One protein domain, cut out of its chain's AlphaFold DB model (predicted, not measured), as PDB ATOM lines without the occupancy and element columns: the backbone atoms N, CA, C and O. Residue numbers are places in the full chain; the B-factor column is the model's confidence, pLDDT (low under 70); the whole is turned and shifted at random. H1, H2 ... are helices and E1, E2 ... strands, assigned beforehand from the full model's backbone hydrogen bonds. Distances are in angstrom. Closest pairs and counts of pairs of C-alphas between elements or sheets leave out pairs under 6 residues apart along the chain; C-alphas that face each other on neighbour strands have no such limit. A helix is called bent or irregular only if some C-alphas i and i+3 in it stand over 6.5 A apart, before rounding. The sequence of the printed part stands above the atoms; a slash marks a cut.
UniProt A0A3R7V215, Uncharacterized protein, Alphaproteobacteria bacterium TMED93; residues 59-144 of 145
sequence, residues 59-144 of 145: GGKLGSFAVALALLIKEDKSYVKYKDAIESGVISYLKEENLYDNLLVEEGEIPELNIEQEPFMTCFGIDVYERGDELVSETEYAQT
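What this domain is: This is residues 59 to 144 of the 145 residues of an uncharacterized protein of Alphaproteobacteria bacterium TMED93 (UniProt A0A3R7V215). A small three-stranded sheet has H1 slantwise over one face and the short H4 on the other, while H2 folds back beside H1 and H3 crosses the open end, so that H1, H2 and H3 frame a narrow triangle. From H3 the long stretch 108 to 120 goes round to the sheet. The printed part has 86 residues, with four named helices and three named strands in the order H1 H2 H3 E1 E2 E3 H4, and its class is mixed. The sheet, order E1 E2 E3, is antiparallel. The whole is compact, with a radius of gyration of the C-alphas of 13.1 A, but flat, spanning 36 by 32 by 16 A.

How they stand to each other: Start with H1, residues 61 to 75, and H2, residues 77 to 96. They form a helical hairpin at a shallow tilt of 24 degrees, opposite ways, touching through residues 69 to 73 and 79 to 83 alone; their closest C-alphas, those of Ile 73 and Tyr 79, are 5.5 A apart. H2 is irregular, C-alphas 81 and 84 being 7.6 A apart, with a kink of 51 degrees near residue 84. H3, residues 100 to 107, touches H2 only at the corner, and only just, with 3 pairs of C-alphas within 8 A, the closest being Leu 94 and Tyr 100 at 4.9 A. It touches H1 at residues 61 to 62 alone, about perpendicular at 85 degrees, the closest C-alphas being Lys 61 and Leu 103, 6.5 A. Next look at E1, residues 121 to 123, E2, residues 126 to 131, and E3, residues 134 to 137, a meander, each strand the antiparallel neighbour of the one before. Between E1 and E2, N 123 and O 126 are 2.9 A apart; between E2 and E3, N 129 and O 136 are 2.8 A apart, both within hydrogen-bond range. H1 is on the sheet at a height of 7.0 A, over E2. H4, residues 138 to 142, is on the opposite face, only just over E3, with 3 C-alphas falling on it. In H1, H3 and H4 every O i to N i+4 pair is within hydrogen-bond range; in H2 12 of 16 are.

Where its parts are: Find C-alpha 61 at (162.615, 125.858, 101.526); from there H1 runs 21.5 A. H2 spans 29.1 A to C-alpha 96 at (163.580, 133.113, 86.040), H3 10.9 A, E1 6.5 A, E2 15.7 A, E3 10.2 A, and H4 6.1 A to C-alpha 142 at (168.528, 113.336, 111.356).

The domain as a whole: The two C-alphas farthest apart, Glu 96 and Glu 116, are 37.3 A apart. The printed part has no cut. The link from H3 to E1 is long, the others tight. Mean pLDDT of the printed part is 82.9; residues 59 to 60, 108 to 114 and 144 are under 70.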
ATOM      1  N   GLY A  59     163.254 123.266 107.974       49.72
ATOM      2  CA  GLY A  59     164.558 122.876 107.431       49.72
ATOM      3  C   GLY A  59     164.391 122.992 105.921       49.72
ATOM      4  O   GLY A  59     163.360 122.538 105.428       49.72
ATOM      5  N   GLY A  60     165.228 123.801 105.280       59.06
ATOM      6  CA  GLY A  60     164.798 124.967 104.512       59.06
ATOM      7  C   GLY A  60     163.800 124.762 103.360       59.06
ATOM      8  O   GLY A  60     163.073 123.778 103.181       59.06
ATOM      9  N   LYS A  61     163.663 125.807 102.551       74.62
ATOM     10  CA  LYS A  61     162.615 125.858 101.526       74.62
ATOM     11  C   LYS A  61     162.736 124.744 100.468       74.62
ATOM     12  O   LYS A  61     161.709 124.351  99.921       74.62
ATOM     13  N   LEU A  62     163.930 124.227 100.187       80.38
ATOM     14  CA  LEU A  62     164.187 123.145  99.231       80.38
ATOM     15  C   LEU A  62     163.780 121.779  99.793       80.38
ATOM     16  O   LEU A  62     163.091 121.024  99.101       80.38
ATOM     17  N   GLY A  63     164.099 121.494 101.059       80.31
ATOM     18  CA  GLY A  63     163.705 120.238 101.707       80.31
ATOM     19  C   GLY A  63     162.188 120.048 101.754       80.31
ATOM     20  O   GLY A  63     161.659 118.956 101.544       80.31
ATOM     21  N   SER A  64     161.446 121.139 101.908       81.31
ATOM     22  CA  SER A  64     159.982 121.080 101.882       81.31
ATOM     23  C   SER A  64     159.382 120.964 100.477       81.31
ATOM     24  O   SER A  64     158.328 120.340 100.331       81.31
ATOM     25  N   PHE A  65     160.050 121.465  99.430       87.12
ATOM     26  CA  PHE A  65     159.686 121.114  98.050       87.12
ATOM     27  C   PHE A  65     159.921 119.624  97.777       87.12
ATOM     28  O   PHE A  65     159.076 118.982  97.147       87.12
ATOM     29  N   ALA A  66     161.018 119.068  98.297       88.69
ATOM     30  CA  ALA A  66     161.353 117.658  98.162       88.69
ATOM     31  C   ALA A  66     160.297 116.746  98.797       88.69
ATOM     32  O   ALA A  66     159.746 115.876  98.115       88.69
ATOM     33  N   VAL A  67     159.922 117.015 100.052       88.19
ATOM     34  CA  VAL A  67     158.853 116.282 100.750       88.19
ATOM     35  C   VAL A  67     157.516 116.408 100.013       88.19
ATOM     36  O   VAL A  67     156.803 115.420  99.857       88.19
ATOM     37  N   ALA A  68     157.165 117.599  99.515       89.12
ATOM     38  CA  ALA A  68     155.909 117.803  98.792       89.12
ATOM     39  C   ALA A  68     155.836 116.986  97.489       89.12
ATOM     40  O   ALA A  68     154.799 116.385  97.199       89.12
ATOM     41  N   LEU A  69     156.926 116.941  96.716       91.75
ATOM     42  CA  LEU A  69     157.001 116.131  95.499       91.75
ATOM     43  C   LEU A  69     156.967 114.633  95.821       91.75
ATOM     44  O   LEU A  69     156.255 113.878  95.157       91.75
ATOM     45  N   ALA A  70     157.673 114.214  96.870       91.50
ATOM     46  CA  ALA A  70     157.663 112.827  97.308       91.50
ATOM     47  C   ALA A  70     156.269 112.377  97.768       91.50
ATOM     48  O   ALA A  70     155.821 111.292  97.404       91.50
ATOM     49  N   LEU A  71     155.534 113.234  98.486       91.25
ATOM     50  CA  LEU A  71     154.147 112.973  98.875       91.25
ATOM     51  C   LEU A  71     153.221 112.856  97.662       91.25
ATOM     52  O   LEU A  71     152.429 111.918  97.602       91.25
ATOM     53  N   LEU A  72     153.341 113.758  96.681       91.31
ATOM     54  CA  LEU A  72     152.566 113.681  95.437       91.31
ATOM     55  C   LEU A  72     152.767 112.325  94.742       91.31
ATOM     56  O   LEU A  72     151.809 111.690  94.308       91.31
ATOM     57  N   ILE A  73     154.017 111.874  94.665       93.25
ATOM     58  CA  ILE A  73     154.389 110.604  94.038       93.25
ATOM     59  C   ILE A  73     153.943 109.398  94.878       93.25
ATOM     60  O   ILE A  73     153.531 108.378  94.321       93.25
ATOM     61  N   LYS A  74     153.991 109.503  96.210       90.50
ATOM     62  CA  LYS A  74     153.481 108.479  97.130       90.50
ATOM     63  C   LYS A  74     151.965 108.306  96.996       90.50
ATOM     64  O   LYS A  74     151.492 107.171  97.031       90.50
ATOM     65  N   GLU A  75     151.218 109.397  96.807       90.19
ATOM     66  CA  GLU A  75     149.767 109.367  96.574       90.19
ATOM     67  C   GLU A  75     149.405 108.775  95.204       90.19
ATOM     68  O   GLU A  75     148.468 107.980  95.108       90.19
ATOM     69  N   ASP A  76     150.150 109.122  94.150       91.00
ATOM     70  CA  ASP A  76     149.946 108.574  92.811       91.00
ATOM     71  C   ASP A  76     151.280 108.309  92.097       91.00
ATOM     72  O   ASP A  76     151.939 109.194  91.541       91.00
ATOM     73  N   LYS A  77     151.635 107.020  92.034       93.44
ATOM     74  CA  LYS A  77     152.871 106.539  91.406       93.44
ATOM     75  C   LYS A  77     152.954 106.837  89.907       93.44
ATOM     76  O   LYS A  77     154.040 106.758  89.335       93.44
ATOM     77  N   SER A  78     151.852 107.195  89.244       93.88
ATOM     78  CA  SER A  78     151.884 107.597  87.836       93.88
ATOM     79  C   SER A  78     152.693 108.878  87.603       93.88
ATOM     80  O   SER A  78     153.178 109.082  86.487       93.88
ATOM     81  N   TYR A  79     152.908 109.690  88.647       92.00
ATOM     82  CA  TYR A  79     153.728 110.901  88.594       92.00
ATOM     83  C   TYR A  79     155.236 110.654  88.650       92.00
ATOM     84  O   TYR A  79     155.988 111.555  88.283       92.00
ATOM     85  N   VAL A  80     155.697 109.445  89.000       95.06
ATOM     86  CA  VAL A  80     157.135 109.105  89.028       95.06
ATOM     87  C   VAL A  80     157.808 109.448  87.698       95.06
ATOM     88  O   VAL A  80     158.860 110.075  87.674       95.06
ATOM     89  N   LYS A  81     157.162 109.117  86.573       95.50
ATOM     90  CA  LYS A  81     157.696 109.374  85.223       95.50
ATOM     91  C   LYS A  81     157.792 110.861  84.855       95.50
ATOM     92  O   LYS A  81     158.396 111.193  83.843       95.50
ATOM     93  N   TYR A  82     157.154 111.739  85.628       93.88
ATOM     94  CA  TYR A  82     157.177 113.188  85.429       93.88
ATOM     95  C   TYR A  82     158.055 113.909  86.451       93.88
ATOM     96  O   TYR A  82     158.194 115.123  86.344       93.88
ATOM     97  N   LYS A  83     158.640 113.193  87.421       94.12
ATOM     98  CA  LYS A  83     159.445 113.761  88.508       94.12
ATOM     99  C   LYS A  83     160.486 114.751  87.987       94.12
ATOM    100  O   LYS A  83     160.433 115.919  88.346       94.12
ATOM    101  N   ASP A  84     161.337 114.318  87.061       93.94
ATOM    102  CA  ASP A  84     162.425 115.151  86.534       93.94
ATOM    103  C   ASP A  84     161.908 116.388  85.786       93.94
ATOM    104  O   ASP A  84     162.474 117.474  85.890       93.94
ATOM    105  N   ALA A  85     160.792 116.252  85.062       94.06
ATOM    106  CA  ALA A  85     160.161 117.371  84.367       94.06
ATOM    107  C   ALA A  85     159.554 118.385  85.352       94.06
ATOM    108  O   ALA A  85     159.644 119.592  85.128       94.06
ATOM    109  N   ILE A  86     158.955 117.905  86.445       90.62
ATOM    110  CA  ILE A  86     158.424 118.748  87.519       90.62
ATOM    111  C   ILE A  86     159.571 119.474  88.225       90.62
ATOM    112  O   ILE A  86     159.497 120.690  88.392       90.62
ATOM    113  N   GLU A  87     160.641 118.761  88.586       92.19
ATOM    114  CA  GLU A  87     161.816 119.359  89.225       92.19
ATOM    115  C   GLU A  87     162.448 120.428  88.336       92.19
ATOM    116  O   GLU A  87     162.643 121.563  88.768       92.19
ATOM    117  N   SER A  88     162.684 120.101  87.063       92.25
ATOM    118  CA  SER A  88     163.233 121.035  86.084       92.25
ATOM    119  C   SER A  88     162.338 122.259  85.889       92.25
ATOM    120  O   SER A  88     162.841 123.384  85.879       92.25
ATOM    121  N   GLY A  89     161.018 122.076  85.787       89.31
ATOM    122  CA  GLY A  89     160.068 123.180  85.651       89.31
ATOM    123  C   GLY A  89     160.072 124.115  86.862       89.31
ATOM    124  O   GLY A  89     160.123 125.333  86.697       89.31
ATOM    125  N   VAL A  90     160.087 123.560  88.077       85.62
ATOM    126  CA  VAL A  90     160.166 124.345  89.318       85.62
ATOM    127  C   VAL A  90     161.502 125.086  89.419       85.62
ATOM    128  O   VAL A  90     161.503 126.285  89.688       85.62
ATOM    129  N   ILE A  91     162.629 124.420  89.150       85.69
ATOM    130  CA  ILE A  91     163.959 125.051  89.164       85.69
ATOM    131  C   ILE A  91     164.047 126.167  88.119       85.69
ATOM    132  O   ILE A  91     164.581 127.236  88.412       85.69
ATOM    133  N   SER A  92     163.521 125.942  86.913       87.38
ATOM    134  CA  SER A  92     163.548 126.938  85.835       87.38
ATOM    135  C   SER A  92     162.765 128.184  86.236       87.38
ATOM    136  O   SER A  92     163.308 129.282  86.174       87.38
ATOM    137  N   TYR A  93     161.555 128.006  86.770       82.69
ATOM    138  CA  TYR A  93     160.751 129.103  87.306       82.69
ATOM    139  C   TYR A  93     161.478 129.868  88.425       82.69
ATOM    140  O   TYR A  93     161.536 131.095  88.414       82.69
ATOM    141  N   LEU A  94     162.090 129.162  89.381       81.69
ATOM    142  CA  LEU A  94     162.836 129.798  90.471       81.69
ATOM    143  C   LEU A  94     164.039 130.608  89.966       81.69
ATOM    144  O   LEU A  94     164.363 131.641  90.552       81.69
ATOM    145  N   LYS A  95     164.704 130.149  88.900       82.81
ATOM    146  CA  LYS A  95     165.802 130.881  88.255       82.81
ATOM    147  C   LYS A  95     165.295 132.116  87.517       82.81
ATOM    148  O   LYS A  95     165.872 133.183  87.690       82.81
ATOM    149  N   GLU A  96     164.213 131.991  86.750       81.88
ATOM    150  CA  GLU A  96     163.580 133.113  86.040       81.88
ATOM    151  C   GLU A  96     163.159 134.237  86.999       81.88
ATOM    152  O   GLU A  96     163.365 135.416  86.715       81.88
ATOM    153  N   GLU A  97     162.657 133.874  88.179       78.75
ATOM    154  CA  GLU A  97     162.243 134.822  89.217       78.75
ATOM    155  C   GLU A  97     163.401 135.311  90.111       78.75
ATOM    156  O   GLU A  97     163.174 136.076  91.049       78.75
ATOM    157  N   ASN A  98     164.650 134.901  89.854       81.44
ATOM    158  CA  ASN A  98     165.824 135.204  90.692       81.44
ATOM    159  C   ASN A  98     165.651 134.783  92.171       81.44
ATOM    160  O   ASN A  98     166.185 135.401  93.095       81.44
ATOM    161  N   LEU A  99     164.877 133.723  92.408       78.50
ATOM    162  CA  LEU A  99     164.625 133.155  93.733       78.50
ATOM    163  C   LEU A  99     165.541 131.970  94.040       78.50
ATOM    164  O   LEU A  99     165.717 131.634  95.208       78.50
ATOM    165  N   TYR A 100     166.112 131.344  93.010       80.50
ATOM    166  CA  TYR A 100     166.907 130.125  93.139       80.50
ATOM    167  C   TYR A 100     168.163 130.308  94.002       80.50
ATOM    168  O   TYR A 100     168.400 129.516  94.903       80.50
ATOM    169  N   ASP A 101     168.933 131.377  93.799       79.94
ATOM    170  CA  ASP A 101     170.167 131.578  94.572       79.94
ATOM    171  C   ASP A 101     169.864 131.885  96.044       79.94
ATOM    172  O   ASP A 101     170.503 131.345  96.943       79.94
ATOM    173  N   ASN A 102     168.822 132.683  96.301       75.81
ATOM    174  CA  ASN A 102     168.344 132.945  97.661       75.81
ATOM    175  C   ASN A 102     167.877 131.655  98.351       75.81
ATOM    176  O   ASN A 102     168.118 131.472  99.538       75.81
ATOM    177  N   LEU A 103     167.226 130.761  97.601       78.62
ATOM    178  CA  LEU A 103     166.792 129.452  98.084       78.62
ATOM    179  C   LEU A 103     167.981 128.592  98.529       78.62
ATOM    180  O   LEU A 103     167.932 128.009  99.605       78.62
ATOM    181  N   LEU A 104     169.043 128.536  97.720       78.44
ATOM    182  CA  LEU A 104     170.246 127.764  98.035       78.44
ATOM    183  C   LEU A 104     171.006 128.338  99.235       78.44
ATOM    184  O   LEU A 104     171.461 127.588 100.091       78.44
ATOM    185  N   VAL A 105     171.120 129.666  99.320       75.44
ATOM    186  CA  VAL A 105     171.780 130.335 100.453       75.44
ATOM    187  C   VAL A 105     171.045 130.065 101.766       75.44
ATOM    188  O   VAL A 105     171.690 129.878 102.793       75.44
ATOM    189  N   GLU A 106     169.711 130.047 101.743       71.38
ATOM    190  CA  GLU A 106     168.909 129.735 102.929       71.38
ATOM    191  C   GLU A 106     169.058 128.282 103.390       71.38
ATOM    192  O   GLU A 106     168.986 128.038 104.592       71.38
ATOM    193  N   GLU A 107     169.255 127.340 102.466       70.56
ATOM    194  CA  GLU A 107     169.501 125.941 102.832       70.56
ATOM    195  C   GLU A 107     170.888 125.709 103.421       70.56
ATOM    196  O   GLU A 107     171.051 124.876 104.310       70.56
ATOM    197  N   GLY A 108     171.879 126.480 102.977       69.62
ATOM    198  CA  GLY A 108     173.254 126.314 103.430       69.62
ATOM    199  C   GLY A 108     173.863 124.984 102.976       69.62
ATOM    200  O   GLY A 108     173.468 124.409 101.961       69.62
ATOM    201  N   GLU A 109     174.882 124.518 103.699       63.53
ATOM    202  CA  GLU A 109     175.499 123.219 103.427       63.53
ATOM    203  C   GLU A 109     174.654 122.092 104.021       63.53
ATOM    204  O   GLU A 109     174.317 122.112 105.206       63.53
ATOM    205  N   ILE A 110     174.353 121.092 103.192       61.31
ATOM    206  CA  ILE A 110     173.721 119.853 103.636       61.31
ATOM    207  C   ILE A 110     174.770 119.091 104.458       61.31
ATOM    208  O   ILE A 110     175.826 118.752 103.914       61.31
ATOM    209  N   PRO A 111     174.542 118.843 105.760       60.72
ATOM    210  CA  PRO A 111     175.477 118.059 106.547       60.72
ATOM    211  C   PRO A 111     175.534 116.631 105.998       60.72
ATOM    212  O   PRO A 111     174.501 116.038 105.700       60.72
ATOM    213  N   GLU A 112     176.735 116.060 105.890       62.28
ATOM    214  CA  GLU A 112     176.891 114.634 105.593       62.28
ATOM    215  C   GLU A 112     176.348 113.824 106.777       62.28
ATOM    216  O   GLU A 112     176.977 113.702 107.832       62.28
ATOM    217  N   LEU A 113     175.133 113.310 106.620       67.38
ATOM    218  CA  LEU A 113     174.428 112.552 107.642       67.38
ATOM    219  C   LEU A 113     174.548 111.059 107.316       67.38
ATOM    220  O   LEU A 113     174.040 110.591 106.303       67.38
ATOM    221  N   ASN A 114     175.208 110.291 108.189       66.12
ATOM    222  CA  ASN A 114     175.260 108.828 108.076       66.12
ATOM    223  C   ASN A 114     173.937 108.217 108.558       66.12
ATOM    224  O   ASN A 114     173.838 107.706 109.674       66.12
ATOM    225  N   ILE A 115     172.908 108.310 107.719       74.69
ATOM    226  CA  ILE A 115     171.612 107.673 107.946       74.69
ATOM    227  C   ILE A 115     171.674 106.261 107.349       74.69
ATOM    228  O   ILE A 115     171.829 106.102 106.143       74.69
ATOM    229  N   GLU A 116     171.559 105.223 108.184       76.88
ATOM    230  CA  GLU A 116     171.594 103.820 107.720       76.88
ATOM    231  C   GLU A 116     170.347 103.408 106.921       76.88
ATOM    232  O   GLU A 116     170.378 102.436 106.168       76.88
ATOM    233  N   GLN A 117     169.227 104.113 107.103       83.25
ATOM    234  CA  GLN A 117     167.988 103.838 106.378       83.25
ATOM    235  C   GLN A 117     168.098 104.326 104.927       83.25
ATOM    236  O   GLN A 117     168.579 105.427 104.686       83.25
ATOM    237  N   GLU A 118     167.609 103.544 103.963       87.44
ATOM    238  CA  GLU A 118     167.486 104.023 102.582       87.44
ATOM    239  C   GLU A 118     166.368 105.075 102.468       87.44
ATOM    240  O   GLU A 118     165.277 104.874 103.019       87.44
ATOM    241  N   PRO A 119     166.597 106.186 101.745       91.44
ATOM    242  CA  PRO A 119     165.561 107.179 101.521       91.44
ATOM    243  C   PRO A 119     164.420 106.588 100.689       91.44
ATOM    244  O   PRO A 119     164.627 105.793  99.771       91.44
ATOM    245  N   PHE A 120     163.196 107.032 100.969       91.31
ATOM    246  CA  PHE A 120     162.030 106.715 100.147       91.31
ATOM    247  C   PHE A 120     162.232 107.206  98.710       91.31
ATOM    248  O   PHE A 120     161.932 106.484  97.757       91.31
ATOM    249  N   MET A 121     162.742 108.433  98.559       93.38
ATOM    250  CA  MET A 121     163.250 108.962  97.296       93.38
ATOM    251  C   MET A 121     164.025 110.266  97.497       93.38
ATOM    252  O   MET A 121     163.789 110.992  98.458       93.38
ATOM    253  N   THR A 122     164.850 110.615  96.516       92.81
ATOM    254  CA  THR A 122     165.520 111.918  96.436       92.81
ATOM    255  C   THR A 122     164.743 112.852  95.514       92.81
ATOM    256  O   THR A 122     164.517 112.526  94.343       92.81
ATOM    257  N   CYS A 123     164.365 114.031  96.000       91.81
ATOM    258  CA  CYS A 123     163.681 115.070  95.225       91.81
ATOM    259  C   CYS A 123     164.470 116.376  95.322       91.81
ATOM    260  O   CYS A 123     164.832 116.782  96.419       91.81
ATOM    261  N   PHE A 124     164.725 117.052  94.199       89.38
ATOM    262  CA  PHE A 124     165.528 118.288  94.168       89.38
ATOM    263  C   PHE A 124     166.935 118.149  94.787       89.38
ATOM    264  O   PHE A 124     167.509 119.133  95.244       89.38
ATOM    265  N   GLY A 125     167.486 116.931  94.810       86.88
ATOM    266  CA  GLY A 125     168.765 116.628  95.459       86.88
ATOM    267  C   GLY A 125     168.699 116.466  96.982       86.88
ATOM    268  O   GLY A 125     169.748 116.295  97.583       86.88
ATOM    269  N   ILE A 126     167.504 116.499  97.582       86.81
ATOM    270  CA  ILE A 126     167.282 116.256  99.011       86.81
ATOM    271  C   ILE A 126     166.669 114.873  99.200       86.81
ATOM    272  O   ILE A 126     165.655 114.539  98.568       86.81
ATOM    273  N   ASP A 127     167.257 114.089 100.096       90.56
ATOM    274  CA  ASP A 127     166.738 112.780 100.470       90.56
ATOM    275  C   ASP A 127     165.495 112.910 101.362       90.56
ATOM    276  O   ASP A 127     165.429 113.724 102.288       90.56
ATOM    277  N   VAL A 128     164.463 112.122 101.052       90.38
ATOM    278  CA  VAL A 128     163.190 112.089 101.782       90.38
ATOM    279  C   VAL A 128     162.993 110.705 102.386       90.38
ATOM    280  O   VAL A 128     163.049 109.703 101.674       90.38
ATOM    281  N   TYR A 129     162.701 110.652 103.683       90.81
ATOM    282  CA  TYR A 129     162.588 109.432 104.481       90.81
ATOM    283  C   TYR A 129     161.158 109.200 104.972       90.81
ATOM    284  O   TYR A 129     160.382 110.142 105.151       90.81
ATOM    285  N   GLU A 130     160.818 107.936 105.225       88.81
ATOM    286  CA  GLU A 130     159.564 107.551 105.874       88.81
ATOM    287  C   GLU A 130     159.736 107.480 107.395       88.81
ATOM    288  O   GLU A 130     160.466 106.645 107.923       88.81
ATOM    289  N   ARG A 131     158.995 108.326 108.118       83.00
ATOM    290  CA  ARG A 131     158.884 108.286 109.582       83.00
ATOM    291  C   ARG A 131     157.467 107.867 109.961       83.00
ATOM    292  O   ARG A 131     156.579 108.699 110.156       83.00
ATOM    293  N   GLY A 132     157.245 106.557 110.051       81.25
ATOM    294  CA  GLY A 132     155.900 106.002 110.219       81.25
ATOM    295  C   GLY A 132     155.041 106.296 108.987       81.25
ATOM    296  O   GLY A 132     155.376 105.863 107.891       81.25
ATOM    297  N   ASP A 133     153.958 107.057 109.161       78.31
ATOM    298  CA  ASP A 133     153.073 107.462 108.056       78.31
ATOM    299  C   ASP A 133     153.486 108.792 107.390       78.31
ATOM    300  O   ASP A 133     152.895 109.189 106.383       78.31
ATOM    301  N   GLU A 134     154.486 109.499 107.928       82.69
ATOM    302  CA  GLU A 134     154.929 110.806 107.430       82.69
ATOM    303  C   GLU A 134     156.160 110.696 106.517       82.69
ATOM    304  O   GLU A 134     157.000 109.813 106.689       82.69
ATOM    305  N   LEU A 135     156.270 111.620 105.556       87.38
ATOM    306  CA  LEU A 135     157.500 111.859 104.799       87.38
ATOM    307  C   LEU A 135     158.196 113.104 105.343       87.38
ATOM    308  O   LEU A 135     157.548 114.138 105.514       87.38
ATOM    309  N   VAL A 136     159.499 112.996 105.586       87.88
ATOM    310  CA  VAL A 136     160.343 114.059 106.155       87.88
ATOM    311  C   VAL A 136     161.653 114.172 105.376       87.88
ATOM    312  O   VAL A 136     162.100 113.188 104.790       87.88
ATOM    313  N   SER A 137     162.259 115.359 105.329       86.25
ATOM    314  CA  SER A 137     163.565 115.552 104.678       86.25
ATOM    315  C   SER A 137     164.701 114.945 105.503       86.25
ATOM    316  O   SER A 137     164.545 114.719 106.703       86.25
ATOM    317  N   GLU A 138     165.862 114.734 104.884       83.31
ATOM    318  CA  GLU A 138     167.080 114.241 105.541       83.31
ATOM    319  C   GLU A 138     167.453 115.030 106.801       83.31
ATOM    320  O   GLU A 138     167.736 114.445 107.847       83.31
ATOM    321  N   THR A 139     167.357 116.362 106.747       77.88
ATOM    322  CA  THR A 139     167.685 117.243 107.871       77.88
ATOM    323  C   THR A 139     166.719 117.048 109.035       77.88
ATOM    324  O   THR A 139     167.132 117.062 110.191       77.88
ATOM    325  N   GLU A 140     165.426 116.868 108.746       78.69
ATOM    326  CA  GLU A 140     164.407 116.640 109.774       78.69
ATOM    327  C   GLU A 140     164.488 115.212 110.330       78.69
ATOM    328  O   GLU A 140     164.320 115.006 111.531       78.69
ATOM    329  N   TYR A 141     164.795 114.229 109.482       79.25
ATOM    330  CA  TYR A 141     164.998 112.847 109.901       79.25
ATOM    331  C   TYR A 141     166.193 112.729 110.858       79.25
ATOM    332  O   TYR A 141     166.070 112.147 111.937       79.25
ATOM    333  N   ALA A 142     167.323 113.364 110.530       74.12
ATOM    334  CA  ALA A 142     168.528 113.336 111.356       74.12
ATOM    335  C   ALA A 142     168.388 114.019 112.722       74.12
ATOM    336  O   ALA A 142     169.052 113.609 113.666       74.12
ATOM    337  N   GLN A 143     167.508 115.015 112.872       72.81
ATOM    338  CA  GLN A 143     167.215 115.620 114.183       72.81
ATOM    339  C   GLN A 143     166.525 114.652 115.158       72.81
ATOM    340  O   GLN A 143     166.389 114.970 116.340       72.81
ATOM    341  N   THR A 144     166.042 113.510 114.663       63.28
ATOM    342  CA  THR A 144     165.312 112.509 115.450       63.28
ATOM    343  C   THR A 144     166.099 111.227 115.737       63.28
ATOM    344  O   THR A 144     165.577 110.371 116.452       63.28
TER     345      THR A 144